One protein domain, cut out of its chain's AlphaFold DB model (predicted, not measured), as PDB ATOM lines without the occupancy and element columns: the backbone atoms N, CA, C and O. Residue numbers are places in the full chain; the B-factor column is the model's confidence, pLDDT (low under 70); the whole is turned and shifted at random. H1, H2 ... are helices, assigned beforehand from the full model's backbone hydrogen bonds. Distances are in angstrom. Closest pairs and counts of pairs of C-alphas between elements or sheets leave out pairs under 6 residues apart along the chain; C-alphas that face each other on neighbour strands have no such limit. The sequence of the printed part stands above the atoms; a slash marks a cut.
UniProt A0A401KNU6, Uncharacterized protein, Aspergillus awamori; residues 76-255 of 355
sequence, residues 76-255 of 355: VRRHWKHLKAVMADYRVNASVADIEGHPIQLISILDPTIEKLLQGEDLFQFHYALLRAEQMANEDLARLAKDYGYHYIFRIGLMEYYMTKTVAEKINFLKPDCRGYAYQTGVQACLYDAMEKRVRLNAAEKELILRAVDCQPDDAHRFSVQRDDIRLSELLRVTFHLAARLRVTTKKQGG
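AT A GLANCE: This is residues 76 to 255 of the 355 residues of an uncharacterized protein of Aspergillus awamori (UniProt A0A401KNU6). The long helix H5 and H6 lie side by side as a helical hairpin, and H10 crosses H6 on the side away from H5, which leaves H6 in the middle of a three-deep stack. The short helices H2, H3 and H4 follow one another along one edge of this stack, H1 packs by the beginning of H10, and H7, H8 and H9 make a looser group toward the other end. The printed part has 180 residues with ten named helices, H1 to H10 in order along the chain, and no named strand; its class is all helix. It is compact, with a radius of gyration of the C-alphas of 17.2 A, and spans 49 by 44 by 28 A.

IN THESE COORDINATES: H5, residues 120 to 148, is the longest helix, 41.5 A from C-alpha 120 at (66.924, 113.324, 14.301) to C-alpha 148 at (98.829, 133.872, 31.210). H6, residues 152 to 170, measures 27.3 A, and H10, residues 232 to 254, measures 33.1 A and ends with C-alpha 254 at (72.813, 103.823, 30.667). H7, residues 181 to 196, is 22.4 A long; H8 holds residues 203 to 213 and H9 residues 217 to 225. H1, residues 80 to 89, begins with C-alpha 80 at (102.025, 126.425, 39.287); H2 is residues 96 to 99, H3 residues 106 to 109 and H4 residues 112 to 116.

HOW THE PARTS SIT: H6 is the hub, touching five helices. H5 and H6 form a helical hairpin at a shallow tilt of 30 degrees, opposite ways; their closest C-alphas, of Ala 137 and Leu 158, are 5.9 A apart. H10 touches H6 with residues 236 to 246 alone, the same way at a steep tilt of 52 degrees, with the C-alphas of Tyr 161 and Thr 239 closest at 5.6 A. H5 and H10 are apart. H3 touches both H5, Leu 106 to Glu 134 at 6.2 A between C-alphas, and H6, Leu 106 to Met 163 at 6.1 A. H2 touches residues 152 to 156 of H6, the C-alphas of Asp 98 and Tyr 152 being closest at 5.1 A. H4 touches residues 250 to 254 of H10, closest at the C-alphas of Thr 113 and Thr 250, 6.4 A. H1 touches residues 233 to 237 of H10 at a shallow tilt of 19 degrees, the same way; the closest C-alphas, of Val 86 and Ser 233, are 7.2 A apart. H6 and H7, also a helical hairpin, only just touch, with 3 pairs of C-alphas within 8 A, the closest those of Ala 168 and Gln 188 at 7.6 A. H8 touches residues 184 to 191 of H7 at a steep tilt of 69.6 degrees, only just short of about perpendicular, with the C-alphas of Val 187 and Ile 209 closest at 6.4 A. H9 touches no helix but is near H8, where the C-alphas of Leu 210 and Ala 220 are 6.7 A apart. The helix packing is part aligned, part crossed: 3 of the 5 touching pairs with a tilt are at a shallow one. Every O i to N i+4 pair is within hydrogen-bond range in H1, H4, H5, H6, H7, H8 and H9, and 18 of 19 are in H10; H2 and H3 are too short for such a pair.

THE WHOLE: The two C-alphas farthest apart, of Arg 78 and Cys 178, are 50.9 A apart. The printed part has no cut, and no link between its helices is long. The mean pLDDT of the printed part is 70.1; 77 residues are under 70, among them residues 194 to 255.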
ATOM      1  N   VAL A  76     101.266 131.895  34.429       66.94
ATOM      2  CA  VAL A  76     100.854 130.514  34.728       66.94
ATOM      3  C   VAL A  76     101.902 129.741  35.540       66.94
ATOM      4  O   VAL A  76     101.548 128.962  36.427       66.94
ATOM      5  N   ARG A  77     103.201 130.019  35.335       67.94
ATOM      6  CA  ARG A  77     104.293 129.405  36.112       67.94
ATOM      7  C   ARG A  77     104.328 129.911  37.550       67.94
ATOM      8  O   ARG A  77     104.571 129.124  38.462       67.94
ATOM      9  N   ARG A  78     104.012 131.191  37.779       65.94
ATOM     10  CA  ARG A  78     103.923 131.774  39.133       65.94
ATOM     11  C   ARG A  78     102.814 131.107  39.956       65.94
ATOM     12  O   ARG A  78     102.963 130.911  41.160       65.94
ATOM     13  N   HIS A  79     101.736 130.673  39.300       69.06
ATOM     14  CA  HIS A  79     100.614 129.976  39.937       69.06
ATOM     15  C   HIS A  79     100.717 128.441  39.920       69.06
ATOM     16  O   HIS A  79      99.801 127.770  40.399       69.06
ATOM     17  N   TRP A  80     101.840 127.871  39.467       71.50
ATOM     18  CA  TRP A  80     102.025 126.425  39.287       71.50
ATOM     19  C   TRP A  80     101.662 125.581  40.515       71.50
ATOM     20  O   TRP A  80     101.027 124.540  40.379       71.50
ATOM     21  N   LYS A  81     101.993 126.042  41.731       71.06
ATOM     22  CA  LYS A  81     101.650 125.325  42.978       71.06
ATOM     23  C   LYS A  81     100.138 125.102  43.132       71.06
ATOM     24  O   LYS A  81      99.726 124.028  43.557       71.06
ATOM     25  N   HIS A  82      99.327 126.091  42.759       68.44
ATOM     26  CA  HIS A  82      97.868 126.008  42.832       68.44
ATOM     27  C   HIS A  82      97.316 125.111  41.724       68.44
ATOM     28  O   HIS A  82      96.447 124.283  41.980       68.44
ATOM     29  N   LEU A  83      97.863 125.224  40.510       67.88
ATOM     30  CA  LEU A  83      97.480 124.366  39.387       67.88
ATOM     31  C   LEU A  83      97.786 122.897  39.680       67.88
ATOM     32  O   LEU A  83      96.930 122.047  39.467       67.88
ATOM     33  N   LYS A  84      98.953 122.604  40.262       74.69
ATOM     34  CA  LYS A  84      99.339 121.251  40.673       74.69
ATOM     35  C   LYS A  84      98.382 120.667  41.718       74.69
ATOM     36  O   LYS A  84      98.061 119.486  41.633       74.69
ATOM     37  N   ALA A  85      97.916 121.476  42.672       70.81
ATOM     38  CA  ALA A  85      96.920 121.044  43.654       70.81
ATOM     39  C   ALA A  85      95.578 120.708  42.983       70.81
ATOM     40  O   ALA A  85      95.051 119.626  43.198       70.81
ATOM     41  N   VAL A  86      95.080 121.573  42.091       66.75
ATOM     42  CA  VAL A  86      93.848 121.310  41.322       66.75
ATOM     43  C   VAL A  86      93.990 120.050  40.464       66.75
ATOM     44  O   VAL A  86      93.111 119.195  40.463       66.75
ATOM     45  N   MET A  87      95.112 119.889  39.764       76.25
ATOM     46  CA  MET A  87      95.366 118.699  38.953       76.25
ATOM     47  C   MET A  87      95.389 117.416  39.789       76.25
ATOM     48  O   MET A  87      94.886 116.393  39.333       76.25
ATOM     49  N   ALA A  88      95.950 117.463  41.000       77.25
ATOM     50  CA  ALA A  88      95.955 116.329  41.918       77.25
ATOM     51  C   ALA A  88      94.547 116.023  42.455       77.25
ATOM     52  O   ALA A  88      94.121 114.868  42.400       77.25
ATOM     53  N   ASP A  89      93.813 117.049  42.901       73.50
ATOM     54  CA  ASP A  89      92.447 116.934  43.431       73.50
ATOM     55  C   ASP A  89      91.500 116.280  42.408       73.50
ATOM     56  O   ASP A  89      90.693 115.419  42.760       73.50
ATOM     57  N   TYR A  90      91.633 116.648  41.129       68.75
ATOM     58  CA  TYR A  90      90.759 116.181  40.046       68.75
ATOM     59  C   TYR A  90      91.375 115.106  39.149       68.75
ATOM     60  O   TYR A  90      90.755 114.711  38.163       68.75
ATOM     61  N   ARG A  91      92.568 114.601  39.491       80.06
ATOM     62  CA  ARG A  91      93.297 113.568  38.728       80.06
ATOM     63  C   ARG A  91      93.409 113.901  37.235       80.06
ATOM     64  O   ARG A  91      93.182 113.051  36.374       80.06
ATOM     65  N   VAL A  92      93.732 115.156  36.940       77.81
ATOM     66  CA  VAL A  92      93.851 115.651  35.569       77.81
ATOM     67  C   VAL A  92      95.121 115.090  34.934       77.81
ATOM     68  O   VAL A  92      96.223 115.398  35.383       77.81
ATOM     69  N   ASN A  93      94.957 114.312  33.864       80.25
ATOM     70  CA  ASN A  93      96.050 113.784  33.053       80.25
ATOM     71  C   ASN A  93      96.023 114.447  31.676       80.25
ATOM     72  O   ASN A  93      94.992 114.426  31.008       80.25
ATOM     73  N   ALA A  94      97.148 115.024  31.257       81.50
ATOM     74  CA  ALA A  94      97.277 115.618  29.931       81.50
ATOM     75  C   ALA A  94      97.466 114.532  28.866       81.50
ATOM     76  O   ALA A  94      98.267 113.612  29.045       81.50
ATOM     77  N   SER A  95      96.759 114.659  27.747       84.00
ATOM     78  CA  SER A  95      97.037 113.908  26.523       84.00
ATOM     79  C   SER A  95      98.169 114.554  25.711       84.00
ATOM     80  O   SER A  95      98.617 115.662  26.001       84.00
ATOM     81  N   VAL A  96      98.622 113.885  24.650       83.19
ATOM     82  CA  VAL A  96      99.591 114.472  23.706       83.19
ATOM     83  C   VAL A  96      99.017 115.737  23.056       83.19
ATOM     84  O   VAL A  96      99.666 116.778  23.076       83.19
ATOM     85  N   ALA A  97      97.753 115.696  22.627       82.56
ATOM     86  CA  ALA A  97      97.049 116.844  22.050       82.56
ATOM     87  C   ALA A  97      96.955 118.040  23.021       82.56
ATOM     88  O   ALA A  97      96.960 119.195  22.598       82.56
ATOM     89  N   ASP A  98      96.879 117.764  24.326       83.69
ATOM     90  CA  ASP A  98      96.919 118.785  25.371       83.69
ATOM     91  C   ASP A  98      98.298 119.424  25.528       83.69
ATOM     92  O   ASP A  98      98.409 120.610  25.811       83.69
ATOM     93  N   ILE A  99      99.364 118.645  25.382       80.50
ATOM     94  CA  ILE A  99     100.732 119.158  25.493       80.50
ATOM     95  C   ILE A  99     101.097 119.956  24.237       80.50
ATOM     96  O   ILE A  99     101.762 120.982  24.347       80.50
ATOM     97  N   GLU A 100     100.625 119.513  23.072       80.81
ATOM     98  CA  GLU A 100     100.882 120.104  21.754       80.81
ATOM     99  C   GLU A 100      99.974 121.297  21.417       80.81
ATOM    100  O   GLU A 100     100.175 121.955  20.399       80.81
ATOM    101  N   GLY A 101      99.003 121.638  22.272       78.50
ATOM    102  CA  GLY A 101      98.184 122.836  22.064       78.50
ATOM    103  C   GLY A 101      97.174 122.691  20.930       78.50
ATOM    104  O   GLY A 101      96.805 123.678  20.289       78.50
ATOM    105  N   HIS A 102      96.711 121.465  20.679       84.81
ATOM    106  CA  HIS A 102      95.723 121.201  19.641       84.81
ATOM    107  C   HIS A 102      94.421 121.958  19.931       84.81
ATOM    108  O   HIS A 102      94.054 122.117  21.105       84.81
ATOM    109  N   PRO A 103      93.677 122.362  18.886       86.00
ATOM    110  CA  PRO A 103      92.362 122.956  19.058       86.00
ATOM    111  C   PRO A 103      91.454 122.110  19.960       86.00
ATOM    112  O   PRO A 103      91.529 120.873  20.008       86.00
ATOM    113  N   ILE A 104      90.592 122.792  20.709       89.06
ATOM    114  CA  ILE A 104      89.540 122.154  21.492       89.06
ATOM    115  C   ILE A 104      88.517 121.568  20.524       89.06
ATOM    116  O   ILE A 104      87.958 122.282  19.696       89.06
ATOM    117  N   GLN A 105      88.273 120.268  20.666       89.25
ATOM    118  CA  GLN A 105      87.224 119.531  19.971       89.25
ATOM    119  C   GLN A 105      86.380 118.831  21.035       89.25
ATOM    120  O   GLN A 105      86.828 117.862  21.650       89.25
ATOM    121  N   LEU A 106      85.169 119.316  21.282       91.19
ATOM    122  CA  LEU A 106      84.289 118.809  22.330       91.19
ATOM    123  C   LEU A 106      83.772 117.410  21.993       91.19
ATOM    124  O   LEU A 106      83.648 116.586  22.893       91.19
ATOM    125  N   ILE A 107      83.592 117.081  20.710       90.31
ATOM    126  CA  ILE A 107      83.218 115.718  20.294       90.31
ATOM    127  C   ILE A 107      84.168 114.634  20.840       90.31
ATOM    128  O   ILE A 107      83.730 113.519  21.101       90.31
ATOM    129  N   SER A 108      85.444 114.959  21.085       87.00
ATOM    130  CA  SER A 108      86.432 114.006  21.616       87.00
ATOM    131  C   SER A 108      86.162 113.549  23.055       87.00
ATOM    132  O   SER A 108      86.648 112.495  23.461       87.00
ATOM    133  N   ILE A 109      85.386 114.321  23.821       87.19
ATOM    134  CA  ILE A 109      85.018 114.017  25.212       87.19
ATOM    135  C   ILE A 109      83.508 113.842  25.397       87.19
ATOM    136  O   ILE A 109      83.035 113.740  26.531       87.19
ATOM    137  N   LEU A 110      82.743 113.826  24.301       88.69
ATOM    138  CA  LEU A 110      81.302 113.619  24.342       88.69
ATOM    139  C   LEU A 110      81.007 112.191  24.811       88.69
ATOM    140  O   LEU A 110      81.475 111.223  24.216       88.69
ATOM    141  N   ASP A 111      80.216 112.061  25.876       84.12
ATOM    142  CA  ASP A 111      79.743 110.760  26.344       84.12
ATOM    143  C   ASP A 111      78.751 110.188  25.311       84.12
ATOM    144  O   ASP A 111      77.705 110.803  25.074       84.12
ATOM    145  N   PRO A 112      79.013 109.004  24.724       84.25
ATOM    146  CA  PRO A 112      78.107 108.385  23.755       84.25
ATOM    147  C   PRO A 112      76.691 108.157  24.298       84.25
ATOM    148  O   PRO A 112      75.742 108.016  23.532       84.25
ATOM    149  N   THR A 113      76.525 108.091  25.621       82.12
ATOM    150  CA  THR A 113      75.216 107.973  26.270       82.12
ATOM    151  C   THR A 113      74.384 109.231  26.068       82.12
ATOM    152  O   THR A 113      73.199 109.118  25.786       82.12
ATOM    153  N   ILE A 114      74.999 110.414  26.162       82.94
ATOM    154  CA  ILE A 114      74.335 111.702  25.917       82.94
ATOM    155  C   ILE A 114      73.858 111.757  24.469       82.94
ATOM    156  O   ILE A 114      72.722 112.133  24.201       82.94
ATOM    157  N   GLU A 115      74.703 111.313  23.543       83.06
ATOM    158  CA  GLU A 115      74.357 111.289  22.128       83.06
ATOM    159  C   GLU A 115      73.163 110.371  21.831       83.06
ATOM    160  O   GLU A 115      72.272 110.742  21.075       83.06
ATOM    161  N   LYS A 116      73.088 109.206  22.488       84.12
ATOM    162  CA  LYS A 116      71.963 108.264  22.347       84.12
ATOM    163  C   LYS A 116      70.629 108.801  22.870       84.12
ATOM    164  O   LYS A 116      69.589 108.257  22.499       84.12
ATOM    165  N   LEU A 117      70.645 109.813  23.742       82.31
ATOM    166  CA  LEU A 117      69.424 110.461  24.231       82.31
ATOM    167  C   LEU A 117      68.794 111.380  23.176       82.31
ATOM    168  O   LEU A 117      67.630 111.744  23.316       82.31
ATOM    169  N   LEU A 118      69.543 111.746  22.136       86.06
ATOM    170  CA  LEU A 118      69.110 112.649  21.079       86.06
ATOM    171  C   LEU A 118      68.850 111.881  19.783       86.06
ATOM    172  O   LEU A 118      69.556 110.929  19.449       86.06
ATOM    173  N   GLN A 119      67.846 112.306  19.016       86.88
ATOM    174  CA  GLN A 119      67.530 111.716  17.714       86.88
ATOM    175  C   GLN A 119      67.155 112.791  16.696       86.88
ATOM    176  O   GLN A 119      66.680 113.866  17.053       86.88
ATOM    177  N   GLY A 120      67.359 112.480  15.414       86.88
ATOM    178  CA  GLY A 120      66.924 113.324  14.301       86.88
ATOM    179  C   GLY A 120      67.461 114.755  14.382       86.88
ATOM    180  O   GLY A 120      68.669 114.966  14.492       86.88
ATOM    181  N   GLU A 121      66.546 115.722  14.315       88.75
ATOM    182  CA  GLU A 121      66.866 117.152  14.314       88.75
ATOM    183  C   GLU A 121      67.543 117.604  15.615       88.75
ATOM    184  O   GLU A 121      68.506 118.363  15.565       88.75
ATOM    185  N   ASP A 122      67.128 117.085  16.775       87.81
ATOM    186  CA  ASP A 122      67.720 117.472  18.063       87.81
ATOM    187  C   ASP A 122      69.197 117.074  18.150       87.81
ATOM    188  O   ASP A 122      70.025 117.813  18.684       87.81
ATOM    189  N   LEU A 123      69.548 115.922  17.568       90.94
ATOM    190  CA  LEU A 123      70.931 115.466  17.479       90.94
ATOM    191  C   LEU A 123      71.765 116.392  16.581       90.94
ATOM    192  O   LEU A 123      72.881 116.766  16.943       90.94
ATOM    193  N   PHE A 124      71.225 116.792  15.428       91.62
ATOM    194  CA  PHE A 124      71.878 117.760  14.546       91.62
ATOM    195  C   PHE A 124      72.073 119.117  15.240       91.62
ATOM    196  O   PHE A 124      73.195 119.625  15.282       91.62
ATOM    197  N   GLN A 125      71.023 119.666  15.855       91.81
ATOM    198  CA  GLN A 125      71.071 120.944  16.570       91.81
ATOM    199  C   GLN A 125      72.044 120.917  17.751       91.81
ATOM    200  O   GLN A 125      72.727 121.907  18.025       91.81
ATOM    201  N   PHE A 126      72.148 119.783  18.443       92.75
ATOM    202  CA  PHE A 126      73.135 119.587  19.495       92.75
ATOM    203  C   PHE A 126      74.568 119.623  18.956       92.75
ATOM    204  O   PHE A 126      75.401 120.357  19.486       92.75
ATOM    205  N   HIS A 127      74.859 118.899  17.870       93.50
ATOM    206  CA  HIS A 127      76.185 118.932  17.241       93.50
ATOM    207  C   HIS A 127      76.530 120.308  16.667       93.50
ATOM    208  O   HIS A 127      77.685 120.725  16.761       93.50
ATOM    209  N   TYR A 128      75.546 121.038  16.142       92.62
ATOM    210  CA  TYR A 128      75.712 122.426  15.709       92.62
ATOM    211  C   TYR A 128      76.051 123.355  16.882       92.62
ATOM    212  O   TYR A 128      76.985 124.155  16.804       92.62
ATOM    213  N   ALA A 129      75.360 123.202  18.015       92.38
ATOM    214  CA  ALA A 129      75.676 123.936  19.237       92.38
ATOM    215  C   ALA A 129      77.071 123.588  19.783       92.38
ATOM    216  O   ALA A 129      77.792 124.484  20.215       92.38
ATOM    217  N   LEU A 130      77.489 122.318  19.700       92.88
ATOM    218  CA  LEU A 130      78.844 121.902  20.071       92.88
ATOM    219  C   LEU A 130      79.915 122.581  19.211       92.88
ATOM    220  O   LEU A 130      80.957 122.940  19.748       92.88
ATOM    221  N   LEU A 131      79.684 122.790  17.910       92.25
ATOM    222  CA  LEU A 131      80.639 123.515  17.057       92.25
ATOM    223  C   LEU A 131      80.817 124.966  17.497       92.25
ATOM    224  O   LEU A 131      81.940 125.454  17.596       92.25
ATOM    225  N   ARG A 132      79.718 125.646  17.819       91.00
ATOM    226  CA  ARG A 132      79.774 127.021  18.331       91.00
ATOM    227  C   ARG A 132      80.446 127.093  19.703       91.00
ATOM    228  O   ARG A 132      81.225 128.003  19.966       91.00
ATOM    229  N   ALA A 133      80.195 126.112  20.565       90.88
ATOM    230  CA  ALA A 133      80.857 126.020  21.860       90.88
ATOM    231  C   ALA A 133      82.364 125.748  21.727       90.88
ATOM    232  O   ALA A 133      83.156 126.339  22.453       90.88
ATOM    233  N   GLU A 134      82.780 124.912  20.773       91.69
ATOM    234  CA  GLU A 134      84.194 124.721  20.431       91.69
ATOM    235  C   GLU A 134      84.843 126.003  19.935       91.69
ATOM    236  O   GLU A 134      85.979 126.287  20.316       91.69
ATOM    237  N   GLN A 135      84.131 126.784  19.123       89.19
ATOM    238  CA  GLN A 135      84.605 128.091  18.697       89.19
ATOM    239  C   GLN A 135      84.915 128.980  19.898       89.19
ATOM    240  O   GLN A 135      86.054 129.415  20.068       89.19
ATOM    241  N   MET A 136      83.931 129.178  20.770       88.44
ATOM    242  CA  MET A 136      84.107 130.014  21.954       88.44
ATOM    243  C   MET A 136      85.219 129.480  22.867       88.44
ATOM    244  O   MET A 136      86.040 130.250  23.362       88.44
ATOM    245  N   ALA A 137      85.300 128.159  23.042       89.25
ATOM    246  CA  ALA A 137      86.348 127.525  23.832       89.25
ATOM    247  C   ALA A 137      87.747 127.796  23.265       89.25
ATOM    248  O   ALA A 137      88.683 128.044  24.022       89.25
ATOM    249  N   ASN A 138      87.912 127.751  21.941       88.75
ATOM    250  CA  ASN A 138      89.193 128.029  21.300       88.75
ATOM    251  C   ASN A 138      89.560 129.517  21.352       88.75
ATOM    252  O   ASN A 138      90.727 129.835  21.574       88.75
ATOM    253  N   GLU A 139      88.593 130.421  21.204       86.00
ATOM    254  CA  GLU A 139      88.804 131.865  21.375       86.00
ATOM    255  C   GLU A 139      89.247 132.202  22.806       86.00
ATOM    256  O   GLU A 139      90.219 132.934  23.015       86.00
ATOM    257  N   ASP A 140      88.596 131.606  23.805       84.56
ATOM    258  CA  ASP A 140      88.968 131.779  25.207       84.56
ATOM    259  C   ASP A 140      90.308 131.122  25.535       84.56
ATOM    260  O   ASP A 140      91.105 131.702  26.275       84.56
ATOM    261  N   LEU A 141      90.620 129.969  24.939       84.19
ATOM    262  CA  LEU A 141      91.935 129.351  25.084       84.19
ATOM    263  C   LEU A 141      93.036 130.250  24.512       84.19
ATOM    264  O   LEU A 141      94.057 130.439  25.172       84.19
ATOM    265  N   ALA A 142      92.826 130.840  23.331       83.06
ATOM    266  CA  ALA A 142      93.766 131.783  22.730       83.06
ATOM    267  C   ALA A 142      93.975 133.013  23.627       83.06
ATOM    268  O   ALA A 142      95.109 133.452  23.837       83.06
ATOM    269  N   ARG A 143      92.890 133.537  24.211       79.75
ATOM    270  CA  ARG A 143      92.926 134.657  25.160       79.75
ATOM    271  C   ARG A 143      93.720 134.308  26.421       79.75
ATOM    272  O   ARG A 143      94.659 135.016  26.770       79.75
ATOM    273  N   LEU A 144      93.416 133.175  27.059       75.69
ATOM    274  CA  LEU A 144      94.129 132.700  28.249       75.69
ATOM    275  C   LEU A 144      95.609 132.432  27.963       75.69
ATOM    276  O   LEU A 144      96.467 132.790  28.769       75.69
ATOM    277  N   ALA A 145      95.921 131.828  26.816       79.50
ATOM    278  CA  ALA A 145      97.293 131.554  26.410       79.50
ATOM    279  C   ALA A 145      98.088 132.847  26.180       79.50
ATOM    280  O   ALA A 145      99.260 132.908  26.552       79.50
ATOM    281  N   LYS A 146      97.452 133.883  25.620       76.38
ATOM    282  CA  LYS A 146      98.047 135.212  25.444       76.38
ATOM    283  C   LYS A 146      98.305 135.909  26.783       76.38
ATOM    284  O   LYS A 146      99.390 136.451  26.975       76.38
ATOM    285  N   ASP A 147      97.340 135.872  27.696       70.75
ATOM    286  CA  ASP A 147      97.391 136.639  28.947       70.75
ATOM    287  C   ASP A 147      98.253 135.965  30.027       70.75
ATOM    288  O   ASP A 147      98.973 136.633  30.771       70.75
ATOM    289  N   TYR A 148      98.205 134.634  30.119       68.50
ATOM    290  CA  TYR A 148      98.829 133.872  31.210       68.50
ATOM    291  C   TYR A 148      99.966 132.953  30.754       68.50
ATOM    292  O   TYR A 148     100.724 132.460  31.597       68.50
ATOM    293  N   GLY A 149     100.119 132.742  29.445       74.06
ATOM    294  CA  GLY A 149     100.948 131.684  28.876       74.06
ATOM    295  C   GLY A 149     100.185 130.367  28.753       74.06
ATOM    296  O   GLY A 149      99.325 130.052  29.573       74.06
ATOM    297  N   TYR A 150     100.508 129.573  27.733       81.44
ATOM    298  CA  TYR A 150      99.841 128.291  27.521       81.44
ATOM    299  C   TYR A 150     100.140 127.288  28.646       81.44
ATOM    300  O   TYR A 150     101.289 127.092  29.049       81.44
ATOM    301  N   HIS A 151      99.093 126.606  29.105       80.31
ATOM    302  CA  HIS A 151      99.188 125.402  29.917       80.31
ATOM    303  C   HIS A 151      97.992 124.500  29.613       80.31
ATOM    304  O   HIS A 151      96.858 124.981  29.548       80.31
ATOM    305  N   TYR A 152      98.217 123.189  29.495       83.06
ATOM    306  CA  TYR A 152      97.173 122.227  29.119       83.06
ATOM    307  C   TYR A 152      95.934 122.258  30.021       83.06
ATOM    308  O   TYR A 152      94.830 121.955  29.582       83.06
ATOM    309  N   ILE A 153      96.097 122.652  31.286       80.19
ATOM    310  CA  ILE A 153      94.981 122.762  32.237       80.19
ATOM    311  C   ILE A 153      93.892 123.725  31.752       80.19
ATOM    312  O   ILE A 153      92.724 123.507  32.055       80.19
ATOM    313  N   PHE A 154      94.253 124.761  30.986       81.44
ATOM    314  CA  PHE A 154      93.282 125.680  30.400       81.44
ATOM    315  C   PHE A 154      92.472 124.985  29.314       81.44
ATOM    316  O   PHE A 154      91.251 125.094  29.314       81.44
ATOM    317  N   ARG A 155      93.128 124.200  28.454       86.81
ATOM    318  CA  ARG A 155      92.454 123.398  27.429       86.81
ATOM    319  C   ARG A 155      91.482 122.404  28.062       86.81
ATOM    320  O   ARG A 155      90.305 122.420  27.725       86.81
ATOM    321  N   ILE A 156      91.948 121.611  29.028       84.62
ATOM    322  CA  ILE A 156      91.120 120.618  29.728       84.62
ATOM    323  C   ILE A 156      89.959 121.298  30.465       84.62
ATOM    324  O   ILE A 156      88.817 120.866  30.351       84.62
ATOM    325  N   GLY A 157      90.228 122.385  31.191       81.62
ATOM    326  CA  GLY A 157      89.199 123.120  31.924       81.62
ATOM    327  C   GLY A 157      88.118 123.702  31.010       81.62
ATOM    328  O   GLY A 157      86.934 123.571  31.310       81.62
ATOM    329  N   LEU A 158      88.511 124.296  29.879       86.31
ATOM    330  CA  LEU A 158      87.576 124.831  28.886       86.31
ATOM    331  C   LEU A 158      86.791 123.720  28.186       86.31
ATOM    332  O   LEU A 158      85.593 123.876  27.977       86.31
ATOM    333  N   MET A 159      87.425 122.584  27.881       89.12
ATOM    334  CA  MET A 159      86.735 121.413  27.340       89.12
ATOM    335  C   MET A 159      85.613 120.943  28.268       89.12
ATOM    336  O   MET A 159      84.473 120.812  27.831       89.12
ATOM    337  N   GLU A 160      85.912 120.742  29.551       83.62
ATOM    338  CA  GLU A 160      84.914 120.304  30.534       83.62
ATOM    339  C   GLU A 160      83.812 121.355  30.734       83.62
ATOM    340  O   GLU A 160      82.635 121.002  30.821       83.62
ATOM    341  N   TYR A 161      84.176 122.642  30.768       84.56
ATOM    342  CA  TYR A 161      83.230 123.749  30.922       84.56
ATOM    343  C   TYR A 161      82.245 123.826  29.757       84.56
ATOM    344  O   TYR A 161      81.035 123.747  29.971       84.56
ATOM    345  N   TYR A 162      82.750 123.937  28.528       87.88
ATOM    346  CA  TYR A 162      81.899 124.097  27.354       87.88
ATOM    347  C   TYR A 162      81.117 122.824  27.033       87.88
ATOM    348  O   TYR A 162      79.947 122.932  26.684       87.88
ATOM    349  N   MET A 163      81.689 121.629  27.237       88.31
ATOM    350  CA  MET A 163      80.928 120.380  27.117       88.31
ATOM    351  C   MET A 163      79.740 120.377  28.079       88.31
ATOM    352  O   MET A 163      78.601 120.198  27.658       88.31
ATOM    353  N   THR A 164      79.999 120.622  29.365       80.06
ATOM    354  CA  THR A 164      78.969 120.647  30.411       80.06
ATOM    355  C   THR A 164      77.883 121.673  30.104       80.06
ATOM    356  O   THR A 164      76.696 121.352  30.178       80.06
ATOM    357  N   LYS A 165      78.287 122.887  29.711       82.81
ATOM    358  CA  LYS A 165      77.373 123.969  29.344       82.81
ATOM    359  C   LYS A 165      76.476 123.567  28.173       82.81
ATOM    360  O   LYS A 165      75.258 123.593  28.311       82.81
ATOM    361  N   THR A 166      77.047 123.125  27.053       87.38
ATOM    362  CA  THR A 166      76.264 122.768  25.858       87.38
ATOM    363  C   THR A 166      75.320 121.602  26.113       87.38
ATOM    364  O   THR A 166      74.161 121.637  25.705       87.38
ATOM    365  N   VAL A 167      75.805 120.575  26.809       84.62
ATOM    366  CA  VAL A 167      75.018 119.409  27.210       84.62
ATOM    367  C   VAL A 167      73.772 119.851  27.961       84.62
ATOM    368  O   VAL A 167      72.663 119.478  27.589       84.62
ATOM    369  N   ALA A 168      73.923 120.717  28.950       76.56
ATOM    370  CA  ALA A 168      72.812 121.119  29.787       76.56
ATOM    371  C   ALA A 168      71.983 122.301  29.281       76.56
ATOM    372  O   ALA A 168      70.908 122.566  29.800       76.56
ATOM    373  N   GLU A 169      72.403 123.002  28.240       80.44
ATOM    374  CA  GLU A 169      71.485 123.885  27.516       80.44
ATOM    375  C   GLU A 169      70.529 123.092  26.616       80.44
ATOM    376  O   GLU A 169      69.457 123.583  26.261       80.44
ATOM    377  N   LYS A 170      70.913 121.871  26.222       81.06
ATOM    378  CA  LYS A 170      70.214 121.094  25.191       81.06
ATOM    379  C   LYS A 170      69.490 119.861  25.709       81.06
ATOM    380  O   LYS A 170      68.538 119.420  25.077       81.06
ATOM    381  N   ILE A 171      69.910 119.314  26.843       78.25
ATOM    382  CA  ILE A 171      69.324 118.110  27.429       78.25
ATOM    383  C   ILE A 171      68.984 118.387  28.886       78.25
ATOM    384  O   ILE A 171      69.773 118.971  29.628       78.25
ATOM    385  N   ASN A 172      67.804 117.946  29.306       73.06
ATOM    386  CA  ASN A 172      67.380 118.035  30.693       73.06
ATOM    387  C   ASN A 172      67.928 116.844  31.492       73.06
ATOM    388  O   ASN A 172      67.595 115.695  31.206       73.06
ATOM    389  N   PHE A 173      68.772 117.116  32.487       69.56
ATOM    390  CA  PHE A 173      69.379 116.083  33.339       69.56
ATOM    391  C   PHE A 173      68.715 115.968  34.701       69.56
ATOM    392  O   PHE A 173      69.080 115.093  35.494       69.56
ATOM    393  N   LEU A 174      67.764 116.852  34.998       68.38
ATOM    394  CA  LEU A 174      67.021 116.768  36.237       68.38
ATOM    395  C   LEU A 174      66.112 115.545  36.199       68.38
ATOM    396  O   LEU A 174      65.518 115.192  35.178       68.38
ATOM    397  N   LYS A 175      66.018 114.872  37.346       68.31
ATOM    398  CA  LYS A 175      65.143 113.715  37.506       68.31
ATOM    399  C   LYS A 175      63.706 114.112  37.131       68.31
ATOM    400  O   LYS A 175      63.291 115.204  37.531       68.31
ATOM    401  N   PRO A 176      62.951 113.254  36.410       69.94
ATOM    402  CA  PRO A 176      61.518 113.431  36.173       69.94
ATOM    403  C   PRO A 176      60.792 113.925  37.431       69.94
ATOM    404  O   PRO A 176      60.822 113.255  38.463       69.94
ATOM    405  N   ASP A 177      60.194 115.114  37.345       72.44
ATOM    406  CA  ASP A 177      59.447 115.770  38.421       72.44
ATOM    407  C   ASP A 177      57.963 115.820  38.038       72.44
ATOM    408  O   ASP A 177      57.618 116.042  36.873       72.44
ATOM    409  N   CYS A 178      57.072 115.624  39.012       76.75
ATOM    410  CA  CYS A 178      55.625 115.625  38.790       76.75
ATOM    411  C   CYS A 178      55.082 116.973  38.285       76.75
ATOM    412  O   CYS A 178      54.002 117.014  37.702       76.75
ATOM    413  N   ARG A 179      55.833 118.067  38.455       78.69
ATOM    414  CA  ARG A 179      55.503 119.411  37.950       78.69
ATOM    415  C   ARG A 179      55.774 119.586  36.451       78.69
ATOM    416  O   ARG A 179      55.423 120.618  35.886       78.69
ATOM    417  N   GLY A 180      56.366 118.582  35.805       80.31
ATOM    418  CA  GLY A 180      56.522 118.509  34.355       80.31
ATOM    419  C   GLY A 180      57.798 119.150  33.804       80.31
ATOM    420  O   GLY A 180      58.591 119.770  34.513       80.31
ATOM    421  N   TYR A 181      57.982 118.992  32.491       76.81
ATOM    422  CA  TYR A 181      59.213 119.341  31.772       76.81
ATOM    423  C   TYR A 181      59.571 120.832  31.851       76.81
ATOM    424  O   TYR A 181      60.725 121.181  32.080       76.81
ATOM    425  N   ALA A 182      58.582 121.723  31.732       80.25
ATOM    426  CA  ALA A 182      58.809 123.169  31.780       80.25
ATOM    427  C   ALA A 182      59.400 123.628  33.125       80.25
ATOM    428  O   ALA A 182      60.302 124.465  33.150       80.25
ATOM    429  N   TYR A 183      58.935 123.043  34.235       79.06
ATOM    430  CA  TYR A 183      59.484 123.323  35.559       79.06
ATOM    431  C   TYR A 183      60.954 122.907  35.640       79.06
ATOM    432  O   TYR A 183      61.797 123.690  36.068       79.06
ATOM    433  N   GLN A 184      61.276 121.701  35.173       74.44
ATOM    434  CA  GLN A 184      62.646 121.196  35.178       74.44
ATOM    435  C   GLN A 184      63.577 122.062  34.323       74.44
ATOM    436  O   GLN A 184      64.653 122.435  34.779       74.44
ATOM    437  N   THR A 185      63.156 122.438  33.114       76.12
ATOM    438  CA  THR A 185      63.933 123.333  32.246       76.12
ATOM    439  C   THR A 185      64.174 124.684  32.919       76.12
ATOM    440  O   THR A 185      65.284 125.202  32.861       76.12
ATOM    441  N   GLY A 186      63.176 125.224  33.629       77.62
ATOM    442  CA  GLY A 186      63.325 126.448  34.418       77.62
ATOM    443  C   GLY A 186      64.339 126.308  35.557       77.62
ATOM    444  O   GLY A 186      65.204 127.163  35.719       77.62
ATOM    445  N   VAL A 187      64.293 125.206  36.311       72.06
ATOM    446  CA  VAL A 187      65.264 124.947  37.389       72.06
ATOM    447  C   VAL A 187      66.677 124.781  36.832       72.06
ATOM    448  O   VAL A 187      67.632 125.326  37.384       72.06
ATOM    449  N   GLN A 188      66.817 124.045  35.732       74.75
ATOM    450  CA  GLN A 188      68.099 123.849  35.076       74.75
ATOM    451  C   GLN A 188      68.652 125.184  34.570       74.75
ATOM    452  O   GLN A 188      69.804 125.496  34.846       74.75
ATOM    453  N   ALA A 189      67.827 126.019  33.936       75.69
ATOM    454  CA  ALA A 189      68.227 127.363  33.536       75.69
ATOM    455  C   ALA A 189      68.717 128.190  34.736       75.69
ATOM    456  O   ALA A 189      69.802 128.754  34.664       75.69
ATOM    457  N   CYS A 190      67.996 128.190  35.866       71.06
ATOM    458  CA  CYS A 190      68.434 128.873  37.089       71.06
ATOM    459  C   CYS A 190      69.782 128.357  37.622       71.06
ATOM    460  O   CYS A 190      70.600 129.157  38.071       71.06
ATOM    461  N   LEU A 191      70.031 127.042  37.571       69.38
ATOM    462  CA  LEU A 191      71.316 126.446  37.959       69.38
ATOM    463  C   LEU A 191      72.470 126.987  37.110       69.38
ATOM    464  O   LEU A 191      73.505 127.369  37.655       69.38
ATOM    465  N   TYR A 192      72.291 127.037  35.790       68.62
ATOM    466  CA  TYR A 192      73.327 127.527  34.880       68.62
ATOM    467  C   TYR A 192      73.525 129.032  34.986       68.62
ATOM    468  O   TYR A 192      74.665 129.486  35.048       68.62
ATOM    469  N   ASP A 193      72.442 129.797  35.108       70.12
ATOM    470  CA  ASP A 193      72.517 131.245  35.303       70.12
ATOM    471  C   ASP A 193      73.285 131.587  36.592       70.12
ATOM    472  O   ASP A 193      74.083 132.523  36.609       70.12
ATOM    473  N   ALA A 194      73.117 130.784  37.652       64.75
ATOM    474  CA  ALA A 194      73.873 130.901  38.900       64.75
ATOM    475  C   ALA A 194      75.364 130.549  38.767       64.75
ATOM    476  O   ALA A 194      76.192 131.059  39.520       64.75
ATOM    477  N   MET A 195      75.706 129.625  37.868       61.94
ATOM    478  CA  MET A 195      77.091 129.227  37.608       61.94
ATOM    479  C   MET A 195      77.821 130.254  36.742       61.94
ATOM    480  O   MET A 195      78.992 130.544  36.977       61.94
ATOM    481  N   GLU A 196      77.138 130.774  35.724       64.19
ATOM    482  CA  GLU A 196      77.706 131.688  34.736       64.19
ATOM    483  C   GLU A 196      77.804 133.111  35.284       64.19
ATOM    484  O   GLU A 196      78.829 133.787  35.149       64.19
ATOM    485  N   LYS A 197      76.758 133.560  35.974       58.72
ATOM    486  CA  LYS A 197      76.744 134.851  36.640       58.72
ATOM    487  C   LYS A 197      77.157 134.596  38.085       58.72
ATOM    488  O   LYS A 197      76.505 133.830  38.778       58.72
ATOM    489  N   ARG A 198      78.221 135.249  38.571       54.00
ATOM    490  CA  ARG A 198      78.667 135.207  39.983       54.00
ATOM    491  C   ARG A 198      77.603 135.824  40.917       54.00
ATOM    492  O   ARG A 198      77.808 136.909  41.458       54.00
ATOM    493  N   VAL A 199      76.425 135.209  41.027       45.22
ATOM    494  CA  VAL A 199      75.184 135.892  41.406       45.22
ATOM    495  C   VAL A 199      74.676 135.481  42.772       45.22
ATOM    496  O   VAL A 199      74.595 134.316  43.159       45.22
ATOM    497  N   ARG A 200      74.263 136.524  43.491       54.16
ATOM    498  CA  ARG A 200      73.457 136.481  44.702       54.16
ATOM    499  C   ARG A 200      72.049 136.005  44.350       54.16
ATOM    500  O   ARG A 200      71.145 136.822  44.217       54.16
ATOM    501  N   LEU A 201      71.887 134.693  44.209       55.72
ATOM    502  CA  LEU A 201      70.575 134.071  44.044       55.72
ATOM    503  C   LEU A 201      69.625 134.533  45.153       55.72
ATOM    504  O   LEU A 201      70.012 134.592  46.333       55.72
ATOM    505  N   ASN A 202      68.389 134.850  44.781       64.56
ATOM    506  CA  ASN A 202      67.354 135.159  45.755       64.56
ATOM    507  C   ASN A 202      66.934 133.882  46.514       64.56
ATOM    508  O   ASN A 202      67.310 132.762  46.161       64.56
ATOM    509  N   ALA A 203      66.199 134.039  47.618       65.19
ATOM    510  CA  ALA A 203      65.845 132.908  48.481       65.19
ATOM    511  C   ALA A 203      65.025 131.828  47.748       65.19
ATOM    512  O   ALA A 203      65.213 130.642  48.008       65.19
ATOM    513  N   ALA A 204      64.169 132.229  46.804       69.75
ATOM    514  CA  ALA A 204      63.348 131.304  46.032       69.75
ATOM    515  C   ALA A 204      64.186 130.500  45.026       69.75
ATOM    516  O   ALA A 204      64.025 129.289  44.939       69.75
ATOM    517  N   GLU A 205      65.119 131.141  44.319       64.12
ATOM    518  CA  GLU A 205      66.038 130.477  43.381       64.12
ATOM    519  C   GLU A 205      66.945 129.466  44.090       64.12
ATOM    520  O   GLU A 205      67.136 128.353  43.602       64.12
ATOM    521  N   LYS A 206      67.458 129.819  45.277       60.41
ATOM    522  CA  LYS A 206      68.253 128.905  46.111       60.41
ATOM    523  C   LYS A 206      67.450 127.670  46.503       60.41
ATOM    524  O   LYS A 206      67.903 126.557  46.274       60.41
ATOM    525  N   GLU A 207      66.253 127.857  47.048       63.91
ATOM    526  CA  GLU A 207      65.380 126.753  47.460       63.91
ATOM    527  C   GLU A 207      64.999 125.846  46.278       63.91
ATOM    528  O   GLU A 207      64.962 124.620  46.389       63.91
ATOM    529  N   LEU A 208      64.759 126.452  45.116       65.69
ATOM    530  CA  LEU A 208      64.400 125.765  43.882       65.69
ATOM    531  C   LEU A 208      65.551 124.884  43.367       65.69
ATOM    532  O   LEU A 208      65.321 123.735  42.989       65.69
ATOM    533  N   ILE A 209      66.787 125.380  43.453       61.22
ATOM    534  CA  ILE A 209      68.009 124.617  43.176       61.22
ATOM    535  C   ILE A 209      68.174 123.457  44.164       61.22
ATOM    536  O   ILE A 209      68.388 122.319  43.750       61.22
ATOM    537  N   LEU A 210      68.041 123.706  45.467       62.72
ATOM    538  CA  LEU A 210      68.259 122.681  46.492       62.72
ATOM    539  C   LEU A 210      67.302 121.497  46.355       62.72
ATOM    540  O   LEU A 210      67.734 120.346  46.428       62.72
ATOM    541  N   ARG A 211      66.024 121.779  46.077       64.88
ATOM    542  CA  ARG A 211      64.998 120.751  45.866       64.88
ATOM    543  C   ARG A 211      65.241 119.919  44.614       64.88
ATOM    544  O   ARG A 211      65.006 118.718  44.636       64.88
ATOM    545  N   ALA A 212      65.696 120.532  43.524       56.62
ATOM    546  CA  ALA A 212      65.904 119.809  42.270       56.62
ATOM    547  C   ALA A 212      67.172 118.950  42.264       56.62
ATOM    548  O   ALA A 212      67.237 117.945  41.558       56.62
ATOM    549  N   VAL A 213      68.180 119.345  43.042       54.12
ATOM    550  CA  VAL A 213      69.482 118.670  43.091       54.12
ATOM    551  C   VAL A 213      69.538 117.607  44.206       54.12
ATOM    552  O   VAL A 213      70.538 116.890  44.314       54.12
ATOM    553  N   ASP A 214      68.457 117.471  44.989       57.16
ATOM    554  CA  ASP A 214      68.312 116.541  46.123       57.16
ATOM    555  C   ASP A 214      69.506 116.639  47.094       57.16
ATOM    556  O   ASP A 214      70.089 115.648  47.536       57.16
ATOM    557  N   CYS A 215      69.960 117.875  47.338       49.06
ATOM    558  CA  CYS A 215      71.106 118.156  48.199       49.06
ATOM    559  C   CYS A 215      70.700 118.110  49.677       49.06
ATOM    560  O   CYS A 215      69.659 118.644  50.058       49.06
ATOM    561  N   GLN A 216      71.566 117.546  50.525       46.72
ATOM    562  CA  GLN A 216      71.397 117.612  51.977       46.72
ATOM    563  C   GLN A 216      71.453 119.082  52.451       46.72
ATOM    564  O   GLN A 216      72.265 119.858  51.930       46.72
ATOM    565  N   PRO A 217      70.646 119.482  53.452       43.75
ATOM    566  CA  PRO A 217      70.615 120.858  53.964       43.75
ATOM    567  C   PRO A 217      71.987 121.386  54.422       43.75
ATOM    568  O   PRO A 217      72.284 122.573  54.290       43.75
ATOM    569  N   ASP A 218      72.861 120.501  54.904       42.31
ATOM    570  CA  ASP A 218      74.212 120.863  55.347       42.31
ATOM    571  C   ASP A 218      75.152 121.237  54.181       42.31
ATOM    572  O   ASP A 218      75.987 122.138  54.312       42.31
ATOM    573  N   ASP A 219      74.987 120.609  53.012       39.91
ATOM    574  CA  ASP A 219      75.733 120.944  51.789       39.91
ATOM    575  C   ASP A 219      75.202 122.239  51.150       39.91
ATOM    576  O   ASP A 219      75.964 123.046  50.606       39.91
ATOM    577  N   ALA A 220      73.897 122.486  51.291       38.12
ATOM    578  CA  ALA A 220      73.225 123.716  50.886       38.12
ATOM    579  C   ALA A 220      73.738 124.946  51.644       38.12
ATOM    580  O   ALA A 220      73.987 126.007  51.058       38.12
ATOM    581  N   HIS A 221      73.942 124.796  52.955       43.34
ATOM    582  CA  HIS A 221      74.479 125.861  53.791       43.34
ATOM    583  C   HIS A 221      75.901 126.249  53.377       43.34
ATOM    584  O   HIS A 221      76.199 127.442  53.306       43.34
ATOM    585  N   ARG A 222      76.748 125.285  52.993       45.16
ATOM    586  CA  ARG A 222      78.096 125.561  52.463       45.16
ATOM    587  C   ARG A 222      78.058 126.347  51.151       45.16
ATOM    588  O   ARG A 222      78.829 127.288  50.997       45.16
ATOM    589  N   PHE A 223      77.113 126.031  50.264       39.91
ATOM    590  CA  PHE A 223      76.887 126.771  49.016       39.91
ATOM    591  C   PHE A 223      76.414 128.218  49.260       39.91
ATOM    592  O   PHE A 223      76.748 129.128  48.510       39.91
ATOM    593  N   SER A 224      75.659 128.454  50.339       42.78
ATOM    594  CA  SER A 224      75.067 129.764  50.654       42.78
ATOM    595  C   SER A 224      75.994 130.759  51.372       42.78
ATOM    596  O   SER A 224      75.702 131.958  51.378       42.78
ATOM    597  N   VAL A 225      77.089 130.281  51.975       44.06
ATOM    598  CA  VAL A 225      77.993 131.078  52.829       44.06
ATOM    599  C   VAL A 225      79.176 131.678  52.054       44.06
ATOM    600  O   VAL A 225      79.806 132.623  52.530       44.06
ATOM    601  N   GLN A 226      79.477 131.200  50.845       41.62
ATOM    602  CA  GLN A 226      80.675 131.618  50.111       41.62
ATOM    603  C   GLN A 226      80.432 132.938  49.352       41.62
ATOM    604  O   GLN A 226      79.826 132.972  48.283       41.62
ATOM    605  N   ARG A 227      80.873 134.051  49.957       39.31
ATOM    606  CA  ARG A 227      80.860 135.409  49.392       39.31
ATOM    607  C   ARG A 227      82.249 135.818  48.893       39.31
ATOM    608  O   ARG A 227      83.244 135.566  49.564       39.31
ATOM    609  N   ASP A 228      82.223 136.530  47.767       38.28
ATOM    610  CA  ASP A 228      83.132 137.608  47.360       38.28
ATOM    611  C   ASP A 228      84.630 137.255  47.191       38.28
ATOM    612  O   ASP A 228      85.475 137.799  47.885       38.28
ATOM    613  N   ASP A 229      84.955 136.334  46.271       36.91
ATOM    614  CA  ASP A 229      86.072 136.439  45.297       36.91
ATOM    615  C   ASP A 229      86.402 135.068  44.681       36.91
ATOM    616  O   ASP A 229      87.274 134.326  45.140       36.91
ATOM    617  N   ILE A 230      85.735 134.733  43.573       41.12
ATOM    618  CA  ILE A 230      85.996 133.481  42.854       41.12
ATOM    619  C   ILE A 230      87.302 133.632  42.061       41.12
ATOM    620  O   ILE A 230      87.345 134.211  40.967       41.12
ATOM    621  N   ARG A 231      88.394 133.118  42.633       43.59
ATOM    622  CA  ARG A 231      89.672 132.883  41.945       43.59
ATOM    623  C   ARG A 231      89.465 131.805  40.875       43.59
ATOM    624  O   ARG A 231      88.669 130.896  41.071       43.59
ATOM    625  N   LEU A 232      90.204 131.860  39.764       36.78
ATOM    626  CA  LEU A 232      90.170 130.891  38.646       36.78
ATOM    627  C   LEU A 232      90.132 129.408  39.102       36.78
ATOM    628  O   LEU A 232      89.525 128.561  38.454       36.78
ATOM    629  N   SER A 233      90.737 129.105  40.255       34.25
ATOM    630  CA  SER A 233      90.710 127.797  40.915       34.25
ATOM    631  C   SER A 233      89.321 127.333  41.369       34.25
ATOM    632  O   SER A 233      89.054 126.140  41.337       34.25
ATOM    633  N   GLU A 234      88.441 128.233  41.804       43.59
ATOM    634  CA  GLU A 234      87.070 127.896  42.203       43.59
ATOM    635  C   GLU A 234      86.170 127.659  40.991       43.59
ATOM    636  O   GLU A 234      85.395 126.709  41.002       43.59
ATOM    637  N   LEU A 235      86.342 128.433  39.914       41.91
ATOM    638  CA  LEU A 235      85.646 128.184  38.649       41.91
ATOM    639  C   LEU A 235      86.012 126.797  38.100       41.91
ATOM    640  O   LEU A 235      85.135 125.999  37.794       41.91
ATOM    641  N   LEU A 236      87.310 126.465  38.083       43.47
ATOM    642  CA  LEU A 236      87.784 125.129  37.712       43.47
ATOM    643  C   LEU A 236      87.221 124.048  38.645       43.47
ATOM    644  O   LEU A 236      86.782 123.006  38.168       43.47
ATOM    645  N   ARG A 237      87.171 124.294  39.962       46.47
ATOM    646  CA  ARG A 237      86.597 123.351  40.935       46.47
ATOM    647  C   ARG A 237      85.117 123.072  40.687       46.47
ATOM    648  O   ARG A 237      84.715 121.910  40.716       46.47
ATOM    649  N   VAL A 238      84.325 124.110  40.433       45.28
ATOM    650  CA  VAL A 238      82.893 123.993  40.131       45.28
ATOM    651  C   VAL A 238      82.696 123.241  38.816       45.28
ATOM    652  O   VAL A 238      81.960 122.257  38.792       45.28
ATOM    653  N   THR A 239      83.434 123.610  37.766       48.12
ATOM    654  CA  THR A 239      83.397 122.926  36.467       48.12
ATOM    655  C   THR A 239      83.730 121.441  36.590       48.12
ATOM    656  O   THR A 239      82.963 120.598  36.130       48.12
ATOM    657  N   PHE A 240      84.830 121.087  37.262       47.88
ATOM    658  CA  PHE A 240      85.202 119.683  37.438       47.88
ATOM    659  C   PHE A 240      84.209 118.916  38.317       47.88
ATOM    660  O   PHE A 240      83.962 117.734  38.077       47.88
ATOM    661  N   HIS A 241      83.619 119.560  39.326       48.22
ATOM    662  CA  HIS A 241      82.622 118.927  40.184       48.22
ATOM    663  C   HIS A 241      81.317 118.635  39.426       48.22
ATOM    664  O   HIS A 241      80.763 117.543  39.557       48.22
ATOM    665  N   LEU A 242      80.861 119.559  38.578       47.28
ATOM    666  CA  LEU A 242      79.706 119.358  37.700       47.28
ATOM    667  C   LEU A 242      79.971 118.306  36.623       47.28
ATOM    668  O   LEU A 242      79.154 117.403  36.464       47.28
ATOM    669  N   ALA A 243      81.127 118.352  35.959       50.16
ATOM    670  CA  ALA A 243      81.520 117.339  34.981       50.16
ATOM    671  C   ALA A 243      81.576 115.934  35.611       50.16
ATOM    672  O   ALA A 243      81.065 114.961  35.050       50.16
ATOM    673  N   ALA A 244      82.128 115.814  36.825       49.72
ATOM    674  CA  ALA A 244      82.134 114.559  37.572       49.72
ATOM    675  C   ALA A 244      80.712 114.078  37.907       49.72
ATOM    676  O   ALA A 244      80.426 112.884  37.802       49.72
ATOM    677  N   ARG A 245      79.809 114.992  38.275       49.38
ATOM    678  CA  ARG A 245      78.423 114.662  38.625       49.38
ATOM    679  C   ARG A 245      77.595 114.268  37.395       49.38
ATOM    680  O   ARG A 245      76.863 113.283  37.475       49.38
ATOM    681  N   LEU A 246      77.788 114.938  36.256       47.44
ATOM    682  CA  LEU A 246      77.193 114.571  34.963       47.44
ATOM    683  C   LEU A 246      77.623 113.168  34.513       47.44
ATOM    684  O   LEU A 246      76.786 112.358  34.133       47.44
ATOM    685  N   ARG A 247      78.906 112.817  34.660       50.88
ATOM    686  CA  ARG A 247      79.403 111.461  34.344       50.88
ATOM    687  C   ARG A 247      78.792 110.362  35.218       50.88
ATOM    688  O   ARG A 247      78.743 109.202  34.812       50.88
ATOM    689  N   VAL A 248      78.373 110.684  36.442       48.06
ATOM    690  CA  VAL A 248      77.716 109.722  37.343       48.06
ATOM    691  C   VAL A 248      76.245 109.537  36.968       48.06
ATOM    692  O   VAL A 248      75.737 108.415  37.039       48.06
ATOM    693  N   THR A 249      75.551 110.600  36.556       45.72
ATOM    694  CA  THR A 249      74.136 110.525  36.164       45.72
ATOM    695  C   THR A 249      73.949 109.851  34.805       45.72
ATOM    696  O   THR A 249      73.057 109.009  34.691       45.72
ATOM    697  N   THR A 250      74.826 110.100  33.822       44.09
ATOM    698  CA  THR A 250      74.779 109.420  32.511       44.09
ATOM    699  C   THR A 250      75.005 107.912  32.644       44.09
ATOM    700  O   THR A 250      74.242 107.118  32.096       44.09
ATOM    701  N   LYS A 251      75.966 107.485  33.477       50.00
ATOM    702  CA  LYS A 251      76.203 106.057  33.770       50.00
ATOM    703  C   LYS A 251      75.015 105.364  34.438       50.00
ATOM    704  O   LYS A 251      74.752 104.201  34.145       50.00
ATOM    705  N   LYS A 252      74.285 106.055  35.322       51.69
ATOM    706  CA  LYS A 252      73.079 105.500  35.964       51.69
ATOM    707  C   LYS A 252      71.921 105.325  34.982       51.69
ATOM    708  O   LYS A 252      71.190 104.350  35.102       51.69
ATOM    709  N   GLN A 253      71.769 106.229  34.016       46.41
ATOM    710  CA  GLN A 253      70.731 106.120  32.987       46.41
ATOM    711  C   GLN A 253      71.072 105.069  31.914       46.41
ATOM    712  O   GLN A 253      70.174 104.402  31.412       46.41
ATOM    713  N   GLY A 254      72.359 104.849  31.617       38.22
ATOM    714  CA  GLY A 254      72.813 103.823  30.667       38.22
ATOM    715  C   GLY A 254      72.863 102.384  31.207       38.22
ATOM    716  O   GLY A 254      72.921 101.444  30.419       38.22
ATOM    717  N   GLY A 255      72.833 102.184  32.530       36.03
ATOM    718  CA  GLY A 255      72.949 100.862  33.172       36.03
ATOM    719  C   GLY A 255      71.638 100.083  33.350       36.03
ATOM    720  O   GLY A 255      71.649  99.033  33.982       36.03
TER     721      GLY A 255